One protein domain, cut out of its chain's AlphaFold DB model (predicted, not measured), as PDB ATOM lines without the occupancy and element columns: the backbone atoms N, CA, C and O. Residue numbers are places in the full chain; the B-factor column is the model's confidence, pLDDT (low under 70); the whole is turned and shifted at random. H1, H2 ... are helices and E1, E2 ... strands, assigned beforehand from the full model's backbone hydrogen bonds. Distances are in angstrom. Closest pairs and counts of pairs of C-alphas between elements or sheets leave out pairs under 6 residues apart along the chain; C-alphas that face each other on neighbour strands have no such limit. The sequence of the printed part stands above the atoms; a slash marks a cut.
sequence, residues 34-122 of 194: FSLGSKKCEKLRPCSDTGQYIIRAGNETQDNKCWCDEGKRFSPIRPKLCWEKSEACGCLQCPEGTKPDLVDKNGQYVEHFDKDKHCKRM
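This is residues 34 to 122 of the 194 residues of the protein "uncharacterized protein LOC106175827" of Lingula unguis (UniProt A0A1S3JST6). Little regular structure: three small two-stranded antiparallel sheets, E1-E2, E3-E4 and E5-E6, sit in a row along an elongated, loop-rich body, with H1 near E2 and H2 at the E5-E6 end. The 89 printed residues have two named helices and six named strands, in the order E1 E2 E3 H1 E4 E5 H2 E6; 31 residues are in them, class mixed. It is only just compact, close to loose (radius of gyration of the C-alphas 14.5 A), spanning 48 by 27 by 15 A.

E1, residues 52 to 56, and E2, residues 65 to 68, form a hairpin; N 53 and O 67 are 2.9 A apart. E3, residues 74 to 76, and E4, residues 91 to 93, are antiparallel; N 75 and O 92 are 2.8 A apart. E5, residues 98 to 100, and E6, residues 119 to 121, are antiparallel; N 99 and O 120 are 2.8 A apart. These pairs are within hydrogen-bond range. The closest C-alphas of E2 and E3 are Cys 68 and Ser 75, 5.2 A. In H1, residues 79 to 84, every O i to N i+4 pair is within range; H2, residues 115 to 118, is too short for one.

E1, 12.0 A long, begins at C-alpha 52 (123.270, 172.334, 120.381); E6 ends at C-alpha 121 (143.311, 176.345, 126.497).

The printed part has no cut. The link E5 to H2 is long. Residues 37 to 39, 49 and 86 to 88 have pLDDT under 70.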
ATOM      1  N   PHE A  34     104.668 165.283 121.847       84.06
ATOM      2  CA  PHE A  34     104.796 164.433 123.028       84.06
ATOM      3  C   PHE A  34     103.797 164.846 124.116       84.06
ATOM      4  O   PHE A  34     103.329 165.983 124.139       84.06
ATOM      5  N   SER A  35     103.479 163.943 125.044       81.25
ATOM      6  CA  SER A  35     102.705 164.247 126.249       81.25
ATOM      7  C   SER A  35     103.334 163.626 127.495       81.25
ATOM      8  O   SER A  35     103.533 162.415 127.586       81.25
ATOM      9  N   LEU A  36     103.580 164.461 128.506       74.88
ATOM     10  CA  LEU A  36     104.003 164.052 129.849       74.88
ATOM     11  C   LEU A  36     102.785 163.681 130.718       74.88
ATOM     12  O   LEU A  36     102.528 164.300 131.748       74.88
ATOM     13  N   GLY A  37     101.990 162.702 130.277       65.62
ATOM     14  CA  GLY A  37     100.844 162.190 131.046       65.62
ATOM     15  C   GLY A  37      99.643 163.141 131.144       65.62
ATOM     16  O   GLY A  37      98.755 162.931 131.968       65.62
ATOM     17  N   SER A  38      99.591 164.179 130.305       62.53
ATOM     18  CA  SER A  38      98.444 165.084 130.193       62.53
ATOM     19  C   SER A  38      97.611 164.746 128.946       62.53
ATOM     20  O   SER A  38      98.123 164.193 127.976       62.53
ATOM     21  N   LYS A  39      96.323 165.106 128.900       67.19
ATOM     22  CA  LYS A  39      95.524 164.976 127.658       67.19
ATOM     23  C   LYS A  39      95.953 165.963 126.555       67.19
ATOM     24  O   LYS A  39      95.293 166.048 125.525       67.19
ATOM     25  N   LYS A  40      97.009 166.753 126.778       78.06
ATOM     26  CA  LYS A  40      97.495 167.773 125.852       78.06
ATOM     27  C   LYS A  40      98.833 167.336 125.264       78.06
ATOM     28  O   LYS A  40      99.782 167.070 125.993       78.06
ATOM     29  N   CYS A  41      98.891 167.290 123.940       78.69
ATOM     30  CA  CYS A  41     100.125 167.062 123.207       78.69
ATOM     31  C   CYS A  41     100.868 168.382 123.016       78.69
ATOM     32  O   CYS A  41     100.294 169.378 122.564       78.69
ATOM     33  N   GLU A  42     102.147 168.385 123.358       81.50
ATOM     34  CA  GLU A  42     103.072 169.490 123.159       81.50
ATOM     35  C   GLU A  42     103.987 169.179 121.979       81.50
ATOM     36  O   GLU A  42     104.387 168.039 121.768       81.50
ATOM     37  N   LYS A  43     104.326 170.188 121.177       81.62
ATOM     38  CA  LYS A  43     105.258 170.005 120.061       81.62
ATOM     39  C   LYS A  43     106.654 169.691 120.609       81.62
ATOM     40  O   LYS A  43     107.105 170.380 121.522       81.62
ATOM     41  N   LEU A  44     107.345 168.711 120.018       82.75
ATOM     42  CA  LEU A  44     108.744 168.416 120.338       82.75
ATOM     43  C   LEU A  44     109.579 169.688 120.189       82.75
ATOM     44  O   LEU A  44     109.554 170.338 119.133       82.75
ATOM     45  N   ARG A  45     110.320 170.050 121.237       80.38
ATOM     46  CA  ARG A  45     111.162 171.243 121.203       80.38
ATOM     47  C   ARG A  45     112.364 170.980 120.295       80.38
ATOM     48  O   ARG A  45     113.063 169.982 120.484       80.38
ATOM     49  N   PRO A  46     112.628 171.837 119.294       79.56
ATOM     50  CA  PRO A  46     113.894 171.770 118.585       79.56
ATOM     51  C   PRO A  46     115.021 172.136 119.557       79.56
ATOM     52  O   PRO A  46     114.849 172.991 120.430       79.56
ATOM     53  N   CYS A  47     116.179 171.500 119.404       82.69
ATOM     54  CA  CYS A  47     117.391 172.024 120.026       82.69
ATOM     55  C   CYS A  47     117.754 173.351 119.360       82.69
ATOM     56  O   CYS A  47     117.461 173.543 118.183       82.69
ATOM     57  N   SER A  48     118.376 174.264 120.106       78.75
ATOM     58  CA  SER A  48     118.799 175.552 119.551       78.75
ATOM     59  C   SER A  48     119.718 175.348 118.343       78.75
ATOM     60  O   SER A  48     120.670 174.569 118.418       78.75
ATOM     61  N   ASP A  49     119.474 176.076 117.251       68.94
ATOM     62  CA  ASP A  49     120.248 175.951 116.006       68.94
ATOM     63  C   ASP A  49     121.740 176.273 116.210       68.94
ATOM     64  O   ASP A  49     122.615 175.780 115.491       68.94
ATOM     65  N   THR A  50     122.062 177.085 117.222       80.12
ATOM     66  CA  THR A  50     123.433 177.485 117.538       80.12
ATOM     67  C   THR A  50     123.978 176.725 118.738       80.12
ATOM     68  O   THR A  50     123.652 177.021 119.889       80.12
ATOM     69  N   GLY A  51     124.885 175.788 118.461       82.06
ATOM     70  CA  GLY A  51     125.723 175.163 119.484       82.06
ATOM     71  C   GLY A  51     125.051 174.047 120.279       82.06
ATOM     72  O   GLY A  51     125.604 173.652 121.302       82.06
ATOM     73  N   GLN A  52     123.902 173.532 119.828       89.75
ATOM     74  CA  GLN A  52     123.270 172.334 120.381       89.75
ATOM     75  C   GLN A  52     123.086 171.242 119.335       89.75
ATOM     76  O   GLN A  52     123.024 171.504 118.136       89.75
ATOM     77  N   TYR A  53     122.966 170.010 119.811       87.38
ATOM     78  CA  TYR A  53     122.574 168.860 119.012       87.38
ATOM     79  C   TYR A  53     121.647 167.941 119.812       87.38
ATOM     80  O   TYR A  53     121.630 167.956 121.046       87.38
ATOM     81  N   ILE A  54     120.857 167.142 119.098       88.62
ATOM     82  CA  ILE A  54     119.961 166.156 119.704       88.62
ATOM     83  C   ILE A  54     120.799 164.940 120.109       88.62
ATOM     84  O   ILE A  54     121.340 164.248 119.248       88.62
ATOM     85  N   ILE A  55     120.881 164.657 121.410       87.88
ATOM     86  CA  ILE A  55     121.484 163.412 121.921       87.88
ATOM     87  C   ILE A  55     120.474 162.269 121.981       87.88
ATOM     88  O   ILE A  55     120.851 161.100 121.915       87.88
ATOM     89  N   ARG A  56     119.184 162.591 122.111       86.81
ATOM     90  CA  ARG A  56     118.094 161.617 122.048       86.81
ATOM     91  C   ARG A  56     116.872 162.268 121.422       86.81
ATOM     92  O   ARG A  56     116.389 163.276 121.933       86.81
ATOM     93  N   ALA A  57     116.388 161.682 120.333       85.62
ATOM     94  CA  ALA A  57     115.130 162.090 119.729       85.62
ATOM     95  C   ALA A  57     113.972 161.801 120.693       85.62
ATOM     96  O   ALA A  57     113.948 160.753 121.346       85.62
ATOM     97  N   GLY A  58     113.044 162.745 120.787       83.56
ATOM     98  CA  GLY A  58     111.807 162.591 121.534       83.56
ATOM     99  C   GLY A  58     110.841 161.623 120.854       83.56
ATOM    100  O   GLY A  58     111.019 161.226 119.699       83.56
ATOM    101  N   ASN A  59     109.813 161.237 121.595       84.12
ATOM    102  CA  ASN A  59     108.726 160.366 121.159       84.12
ATOM    103  C   ASN A  59     107.397 160.864 121.747       84.12
ATOM    104  O   ASN A  59     107.349 161.915 122.372       84.12
ATOM    105  N   GLU A  60     106.322 160.091 121.613       81.00
ATOM    106  CA  GLU A  60     104.982 160.460 122.095       81.00
ATOM    107  C   GLU A  60     104.897 160.758 123.606       81.00
ATOM    108  O   GLU A  60     103.934 161.371 124.058       81.00
ATOM    109  N   THR A  61     105.894 160.358 124.400       79.94
ATOM    110  CA  THR A  61     105.912 160.494 125.870       79.94
ATOM    111  C   THR A  61     107.081 161.317 126.407       79.94
ATOM    112  O   THR A  61     107.141 161.613 127.600       79.94
ATOM    113  N   GLN A  62     108.040 161.667 125.550       81.88
ATOM    114  CA  GLN A  62     109.291 162.310 125.942       81.88
ATOM    115  C   GLN A  62     109.688 163.353 124.911       81.88
ATOM    116  O   GLN A  62     109.662 163.099 123.712       81.88
ATOM    117  N   ASP A  63     110.122 164.509 125.389       84.94
ATOM    118  CA  ASP A  63     110.655 165.553 124.526       84.94
ATOM    119  C   ASP A  63     112.055 165.203 123.988       84.94
ATOM    120  O   ASP A  63     112.724 164.281 124.474       84.94
ATOM    121  N   ASN A  64     112.526 165.965 123.000       85.25
ATOM    122  CA  ASN A  64     113.906 165.890 122.538       85.25
ATOM    123  C   ASN A  64     114.872 166.211 123.682       85.25
ATOM    124  O   ASN A  64     114.717 167.202 124.399       85.25
ATOM    125  N   LYS A  65     115.931 165.410 123.801       87.06
ATOM    126  CA  LYS A  65     117.036 165.699 124.711       87.06
ATOM    127  C   LYS A  65     118.166 166.371 123.942       87.06
ATOM    128  O   LYS A  65     118.767 165.763 123.050       87.06
ATOM    129  N   CYS A  66     118.456 167.611 124.313       86.75
ATOM    130  CA  CYS A  66     119.470 168.455 123.688       86.75
ATOM    131  C   CYS A  66     120.750 168.500 124.523       86.75
ATOM    132  O   CYS A  66     120.693 168.522 125.752       86.75
ATOM    133  N   TRP A  67     121.898 168.558 123.854       89.56
ATOM    134  CA  TRP A  67     123.201 168.778 124.480       89.56
ATOM    135  C   TRP A  67     123.978 169.867 123.749       89.56
ATOM    136  O   TRP A  67     123.713 170.132 122.578       89.56
ATOM    137  N   CYS A  68     124.922 170.506 124.439       90.50
ATOM    138  CA  CYS A  68     125.761 171.540 123.844       90.50
ATOM    139  C   CYS A  68     126.944 170.918 123.092       90.50
ATOM    140  O   CYS A  68     127.575 169.983 123.573       90.50
ATOM    141  N   ASP A  69     127.256 171.449 121.913       90.75
ATOM    142  CA  ASP A  69     128.347 170.976 121.061       90.75
ATOM    143  C   ASP A  69     129.712 171.446 121.596       90.75
ATOM    144  O   ASP A  69     130.201 172.539 121.284       90.75
ATOM    145  N   GLU A  70     130.342 170.586 122.395       88.69
ATOM    146  CA  GLU A  70     131.675 170.797 122.970       88.69
ATOM    147  C   GLU A  70     132.755 170.980 121.890       88.69
ATOM    148  O   GLU A  70     133.698 171.758 122.069       88.69
ATOM    149  N   GLY A  71     132.589 170.329 120.731       85.75
ATOM    150  CA  GLY A  71     133.478 170.466 119.576       85.75
ATOM    151  C   GLY A  71     133.462 171.880 118.993       85.75
ATOM    152  O   GLY A  71     134.505 172.399 118.589       85.75
ATOM    153  N   LYS A  72     132.303 172.545 119.041       89.12
ATOM    154  CA  LYS A  72     132.128 173.960 118.670       89.12
ATOM    155  C   LYS A  72     132.351 174.937 119.826       89.12
ATOM    156  O   LYS A  72     132.052 176.126 119.683       89.12
ATOM    157  N   ARG A  73     132.934 174.469 120.937       90.75
ATOM    158  CA  ARG A  73     133.228 175.252 122.148       90.75
ATOM    159  C   ARG A  73     131.985 175.652 122.948       90.75
ATOM    160  O   ARG A  73     132.058 176.614 123.710       90.75
ATOM    161  N   PHE A  74     130.862 174.956 122.789       91.75
ATOM    162  CA  PHE A  74     129.659 175.193 123.586       91.75
ATOM    163  C   PHE A  74     129.584 174.234 124.771       91.75
ATOM    164  O   PHE A  74     129.938 173.067 124.670       91.75
ATOM    165  N   SER A  75     129.098 174.742 125.897       90.69
ATOM    166  CA  SER A  75     128.967 174.007 127.149       90.69
ATOM    167  C   SER A  75     127.625 174.301 127.817       90.69
ATOM    168  O   SER A  75     127.191 175.457 127.788       90.69
ATOM    169  N   PRO A  76     126.964 173.310 128.436       90.81
ATOM    170  CA  PRO A  76     125.763 173.563 129.214       90.81
ATOM    171  C   PRO A  76     126.088 174.370 130.473       90.81
ATOM    172  O   PRO A  76     127.063 174.092 131.159       90.81
ATOM    173  N   ILE A  77     125.236 175.335 130.835       88.56
ATOM    174  CA  ILE A  77     125.412 176.143 132.064       88.56
ATOM    175  C   ILE A  77     125.417 175.258 133.320       88.56
ATOM    176  O   ILE A  77     126.117 175.543 134.289       88.56
ATOM    177  N   ARG A  78     124.625 174.180 133.320       88.44
ATOM    178  CA  ARG A  78     124.540 173.212 134.425       88.44
ATOM    179  C   ARG A  78     124.663 171.783 133.891       88.44
ATOM    180  O   ARG A  78     123.640 171.111 133.760       88.44
ATOM    181  N   PRO A  79     125.878 171.316 133.551       88.94
ATOM    182  CA  PRO A  79     126.085 170.037 132.872       88.94
ATOM    183  C   PRO A  79     125.457 168.844 133.595       88.94
ATOM    184  O   PRO A  79     124.725 168.077 132.977       88.94
ATOM    185  N   LYS A  80     125.655 168.736 134.914       87.69
ATOM    186  CA  LYS A  80     125.093 167.646 135.730       87.69
ATOM    187  C   LYS A  80     123.562 167.593 135.672       87.69
ATOM    188  O   LYS A  80     122.978 166.566 135.342       87.69
ATOM    189  N   LEU A  81     122.920 168.736 135.904       85.94
ATOM    190  CA  LEU A  81     121.461 168.876 135.882       85.94
ATOM    191  C   LEU A  81     120.883 168.597 134.491       85.94
ATOM    192  O   LEU A  81     119.886 167.900 134.382       85.94
ATOM    193  N   CYS A  82     121.546 169.085 133.447       85.12
ATOM    194  CA  CYS A  82     121.207 168.838 132.048       85.12
ATOM    195  C   CYS A  82     121.338 167.374 131.626       85.12
ATOM    196  O   CYS A  82     120.605 166.874 130.769       85.12
ATOM    197  N   TRP A  83     122.314 166.679 132.201       84.38
ATOM    198  CA  TRP A  83     122.526 165.273 131.917       84.38
ATOM    199  C   TRP A  83     121.472 164.407 132.609       84.38
ATOM    200  O   TRP A  83     120.942 163.477 131.999       84.38
ATOM    201  N   GLU A  84     121.134 164.731 133.855       83.94
ATOM    202  CA  GLU A  84     120.185 163.972 134.673       83.94
ATOM    203  C   GLU A  84     118.724 164.280 134.329       83.94
ATOM    204  O   GLU A  84     117.914 163.367 134.164       83.94
ATOM    205  N   LYS A  85     118.385 165.561 134.182       72.50
ATOM    206  CA  LYS A  85     117.042 166.034 133.847       72.50
ATOM    207  C   LYS A  85     117.042 166.478 132.393       72.50
ATOM    208  O   LYS A  85     117.827 167.335 132.008       72.50
ATOM    209  N   SER A  86     116.163 165.892 131.579       63.66
ATOM    210  CA  SER A  86     115.964 166.225 130.156       63.66
ATOM    211  C   SER A  86     115.346 167.623 129.951       63.66
ATOM    212  O   SER A  86     114.369 167.784 129.225       63.66
ATOM    213  N   GLU A  87     115.868 168.635 130.635       64.06
ATOM    214  CA  GLU A  87     115.461 170.029 130.508       64.06
ATOM    215  C   GLU A  87     116.242 170.706 129.373       64.06
ATOM    216  O   GLU A  87     117.347 170.300 129.018       64.06
ATOM    217  N   ALA A  88     115.655 171.749 128.779       60.75
ATOM    218  CA  ALA A  88     116.304 172.518 127.725       60.75
ATOM    219  C   ALA A  88     117.533 173.243 128.296       60.75
ATOM    220  O   ALA A  88     117.425 174.219 129.038       60.75
ATOM    221  N   CYS A  89     118.712 172.740 127.954       74.94
ATOM    222  CA  CYS A  89     119.979 173.258 128.442       74.94
ATOM    223  C   CYS A  89     120.331 174.579 127.774       74.94
ATOM    224  O   CYS A  89     120.451 174.645 126.556       74.94
ATOM    225  N   GLY A  90     120.556 175.631 128.559       83.56
ATOM    226  CA  GLY A  90     121.221 176.829 128.048       83.56
ATOM    227  C   GLY A  90     122.689 176.521 127.751       83.56
ATOM    228  O   GLY A  90     123.368 175.939 128.601       83.56
ATOM    229  N   CYS A  91     123.176 176.911 126.571       88.69
ATOM    230  CA  CYS A  91     124.579 176.742 126.192       88.69
ATOM    231  C   CYS A  91     125.350 178.055 126.274       88.69
ATOM    232  O   CYS A  91     124.876 179.103 125.840       88.69
ATOM    233  N   LEU A  92     126.578 177.971 126.773       90.12
ATOM    234  CA  LEU A  92     127.556 179.043 126.786       90.12
ATOM    235  C   LEU A  92     128.736 178.675 125.901       90.12
ATOM    236  O   LEU A  92     129.265 177.571 125.985       90.12
ATOM    237  N   GLN A  93     129.176 179.626 125.084       92.25
ATOM    238  CA  GLN A  93     130.369 179.457 124.268       92.25
ATOM    239  C   GLN A  93     131.626 179.894 125.030       92.25
ATOM    240  O   GLN A  93     131.658 180.988 125.613       92.25
ATOM    241  N   CYS A  94     132.652 179.046 125.003       90.38
ATOM    242  CA  CYS A  94     134.004 179.355 125.457       90.38
ATOM    243  C   CYS A  94     134.736 180.285 124.464       90.38
ATOM    244  O   CYS A  94     134.483 180.228 123.253       90.38
ATOM    245  N   PRO A  95     135.678 181.115 124.953       90.75
ATOM    246  CA  PRO A  95     136.499 181.978 124.108       90.75
ATOM    247  C   PRO A  95     137.350 181.178 123.107       90.75
ATOM    248  O   PRO A  95     137.549 179.965 123.232       90.75
ATOM    249  N   GLU A  96     137.836 181.853 122.070       88.88
ATOM    250  CA  GLU A  96     138.656 181.214 121.036       88.88
ATOM    251  C   GLU A  96     139.950 180.620 121.609       88.88
ATOM    252  O   GLU A  96     140.514 181.123 122.578       88.88
ATOM    253  N   GLY A  97     140.392 179.490 121.044       84.56
ATOM    254  CA  GLY A  97     141.565 178.752 121.532       84.56
ATOM    255  C   GLY A  97     141.347 177.960 122.829       84.56
ATOM    256  O   GLY A  97     142.288 177.348 123.338       84.56
ATOM    257  N   THR A  98     140.121 177.923 123.364       89.38
ATOM    258  CA  THR A  98     139.773 177.136 124.557       89.38
ATOM    259  C   THR A  98     138.676 176.107 124.275       89.38
ATOM    260  O   THR A  98     137.850 176.295 123.378       89.38
ATOM    261  N   LYS A  99     138.680 175.002 125.029       88.81
ATOM    262  CA  LYS A  99     137.617 173.990 125.055       88.81
ATOM    263  C   LYS A  99     136.951 173.947 126.426       88.81
ATOM    264  O   LYS A  99     137.643 174.134 127.431       88.81
ATOM    265  N   PRO A 100     135.637 173.687 126.471       91.06
ATOM    266  CA  PRO A 100     134.955 173.442 127.725       91.06
ATOM    267  C   PRO A 100     135.430 172.124 128.338       91.06
ATOM    268  O   PRO A 100     135.539 171.111 127.653       91.06
ATOM    269  N   ASP A 101     135.706 172.158 129.632       90.50
ATOM    270  CA  ASP A 101     135.982 171.002 130.466       90.50
ATOM    271  C   ASP A 101     134.790 170.793 131.398       90.50
ATOM    272  O   ASP A 101     134.598 171.519 132.375       90.50
ATOM    273  N   LEU A 102     133.924 169.854 131.024       87.31
ATOM    274  CA  LEU A 102     132.669 169.605 131.734       87.31
ATOM    275  C   LEU A 102     132.839 168.667 132.923       87.31
ATOM    276  O   LEU A 102     131.889 168.492 133.686       87.31
ATOM    277  N   VAL A 103     134.006 168.038 133.045       88.12
ATOM    278  CA  VAL A 103     134.232 166.915 133.942       88.12
ATOM    279  C   VAL A 103     135.228 167.322 135.018       88.12
ATOM    280  O   VAL A 103     136.283 167.893 134.750       88.12
ATOM    281  N   ASP A 104     134.877 167.049 136.266       86.62
ATOM    282  CA  ASP A 104     135.757 167.272 137.397       86.62
ATOM    283  C   ASP A 104     136.889 166.227 137.451       86.62
ATOM    284  O   ASP A 104     136.986 165.287 136.659       86.62
ATOM    285  N   LYS A 105     137.771 166.367 138.442       84.38
ATOM    286  CA  LYS A 105     138.888 165.432 138.659       84.38
ATOM    287  C   LYS A 105     138.433 164.001 138.992       84.38
ATOM    288  O   LYS A 105     139.258 163.095 138.949       84.38
ATOM    289  N   ASN A 106     137.159 163.810 139.327       87.00
ATOM    290  CA  ASN A 106     136.572 162.533 139.714       87.00
ATOM    291  C   ASN A 106     135.812 161.867 138.556       87.00
ATOM    292  O   ASN A 106     135.220 160.806 138.754       87.00
ATOM    293  N   GLY A 107     135.803 162.468 137.361       87.25
ATOM    294  CA  GLY A 107     135.058 161.939 136.220       87.25
ATOM    295  C   GLY A 107     133.567 162.299 136.227       87.25
ATOM    296  O   GLY A 107     132.810 161.722 135.447       87.25
ATOM    297  N   GLN A 108     133.122 163.221 137.088       90.25
ATOM    298  CA  GLN A 108     131.724 163.649 137.188       90.25
ATOM    299  C   GLN A 108     131.483 165.000 136.520       90.25
ATOM    300  O   GLN A 108     132.356 165.863 136.489       90.25
ATOM    301  N   TYR A 109     130.266 165.214 136.017       88.75
ATOM    302  CA  TYR A 109     129.883 166.505 135.457       88.75
ATOM    303  C   TYR A 109     129.855 167.601 136.522       88.75
ATOM    304  O   TYR A 109     129.273 167.426 137.597       88.75
ATOM    305  N   VAL A 110     130.420 168.762 136.192       89.75
ATOM    306  CA  VAL A 110     130.378 169.938 137.067       89.75
ATOM    307  C   VAL A 110     128.937 170.420 137.272       89.75
ATOM    308  O   VAL A 110     128.090 170.337 136.376       89.75
ATOM    309  N   GLU A 111     128.637 170.933 138.468       87.56
ATOM    310  CA  GLU A 111     127.289 171.427 138.785       87.56
ATOM    311  C   GLU A 111     126.978 172.744 138.070       87.56
ATOM    312  O   GLU A 111     125.861 172.949 137.587       87.56
ATOM    313  N   HIS A 112     127.981 173.620 137.974       88.25
ATOM    314  CA  HIS A 112     127.877 174.904 137.302       88.25
ATOM    315  C   HIS A 112     129.093 175.150 136.416       88.25
ATOM    316  O   HIS A 112     130.234 175.123 136.884       88.25
ATOM    317  N   PHE A 113     128.837 175.409 135.139       88.56
ATOM    318  CA  PHE A 113     129.874 175.734 134.181       88.56
ATOM    319  C   PHE A 113     130.200 177.227 134.231       88.56
ATOM    320  O   PHE A 113     129.408 178.080 133.838       88.56
ATOM    321  N   ASP A 114     131.407 177.517 134.694       88.12
ATOM    322  CA  ASP A 114     132.004 178.850 134.727       88.12
ATOM    323  C   ASP A 114     133.087 178.961 133.645       88.12
ATOM    324  O   ASP A 114     134.018 178.151 133.631       88.12
ATOM    325  N   LYS A 115     132.973 179.952 132.750       87.31
ATOM    326  CA  LYS A 115     133.886 180.128 131.610       87.31
ATOM    327  C   LYS A 115     135.336 180.306 132.054       87.31
ATOM    328  O   LYS A 115     136.227 179.751 131.421       87.31
ATOM    329  N   ASP A 116     135.572 181.014 133.152       84.50
ATOM    330  CA  ASP A 116     136.933 181.357 133.577       84.50
ATOM    331  C   ASP A 116     137.658 180.168 134.216       84.50
ATOM    332  O   ASP A 116     138.886 180.078 134.187       84.50
ATOM    333  N   LYS A 117     136.898 179.222 134.776       86.81
ATOM    334  CA  LYS A 117     137.437 178.045 135.475       86.81
ATOM    335  C   LYS A 117     137.434 176.787 134.619       86.81
ATOM    336  O   LYS A 117     138.287 175.922 134.810       86.81
ATOM    337  N   HIS A 118     136.480 176.680 133.699       89.38
ATOM    338  CA  HIS A 118     136.207 175.452 132.958       89.38
ATOM    339  C   HIS A 118     136.488 175.569 131.458       89.38
ATOM    340  O   HIS A 118     136.418 174.564 130.763       89.38
ATOM    341  N   CYS A 119     136.845 176.740 130.920       90.69
ATOM    342  CA  CYS A 119     137.403 176.818 129.568       90.69
ATOM    343  C   CYS A 119     138.929 176.651 129.638       90.69
ATOM    344  O   CYS A 119     139.660 177.566 130.017       90.69
ATOM    345  N   LYS A 120     139.433 175.477 129.255       88.44
ATOM    346  CA  LYS A 120     140.877 175.201 129.213       88.44
ATOM    347  C   LYS A 120     141.430 175.533 127.837       88.44
ATOM    348  O   LYS A 120     140.817 175.199 126.825       88.44
ATOM    349  N   ARG A 121     142.602 176.175 127.774       84.81
ATOM    350  CA  ARG A 121     143.311 176.345 126.497       84.81
ATOM    351  C   ARG A 121     143.580 174.973 125.903       84.81
ATOM    352  O   ARG A 121     143.995 174.060 126.616       84.81
ATOM    353  N   MET A 122     143.340 174.840 124.603       74.12
ATOM    354  CA  MET A 122     143.863 173.692 123.885       74.12
ATOM    355  C   MET A 122     145.379 173.838 123.946       74.12
ATOM    356  O   MET A 122     145.940 174.710 123.287       74.12
TER     357      MET A 122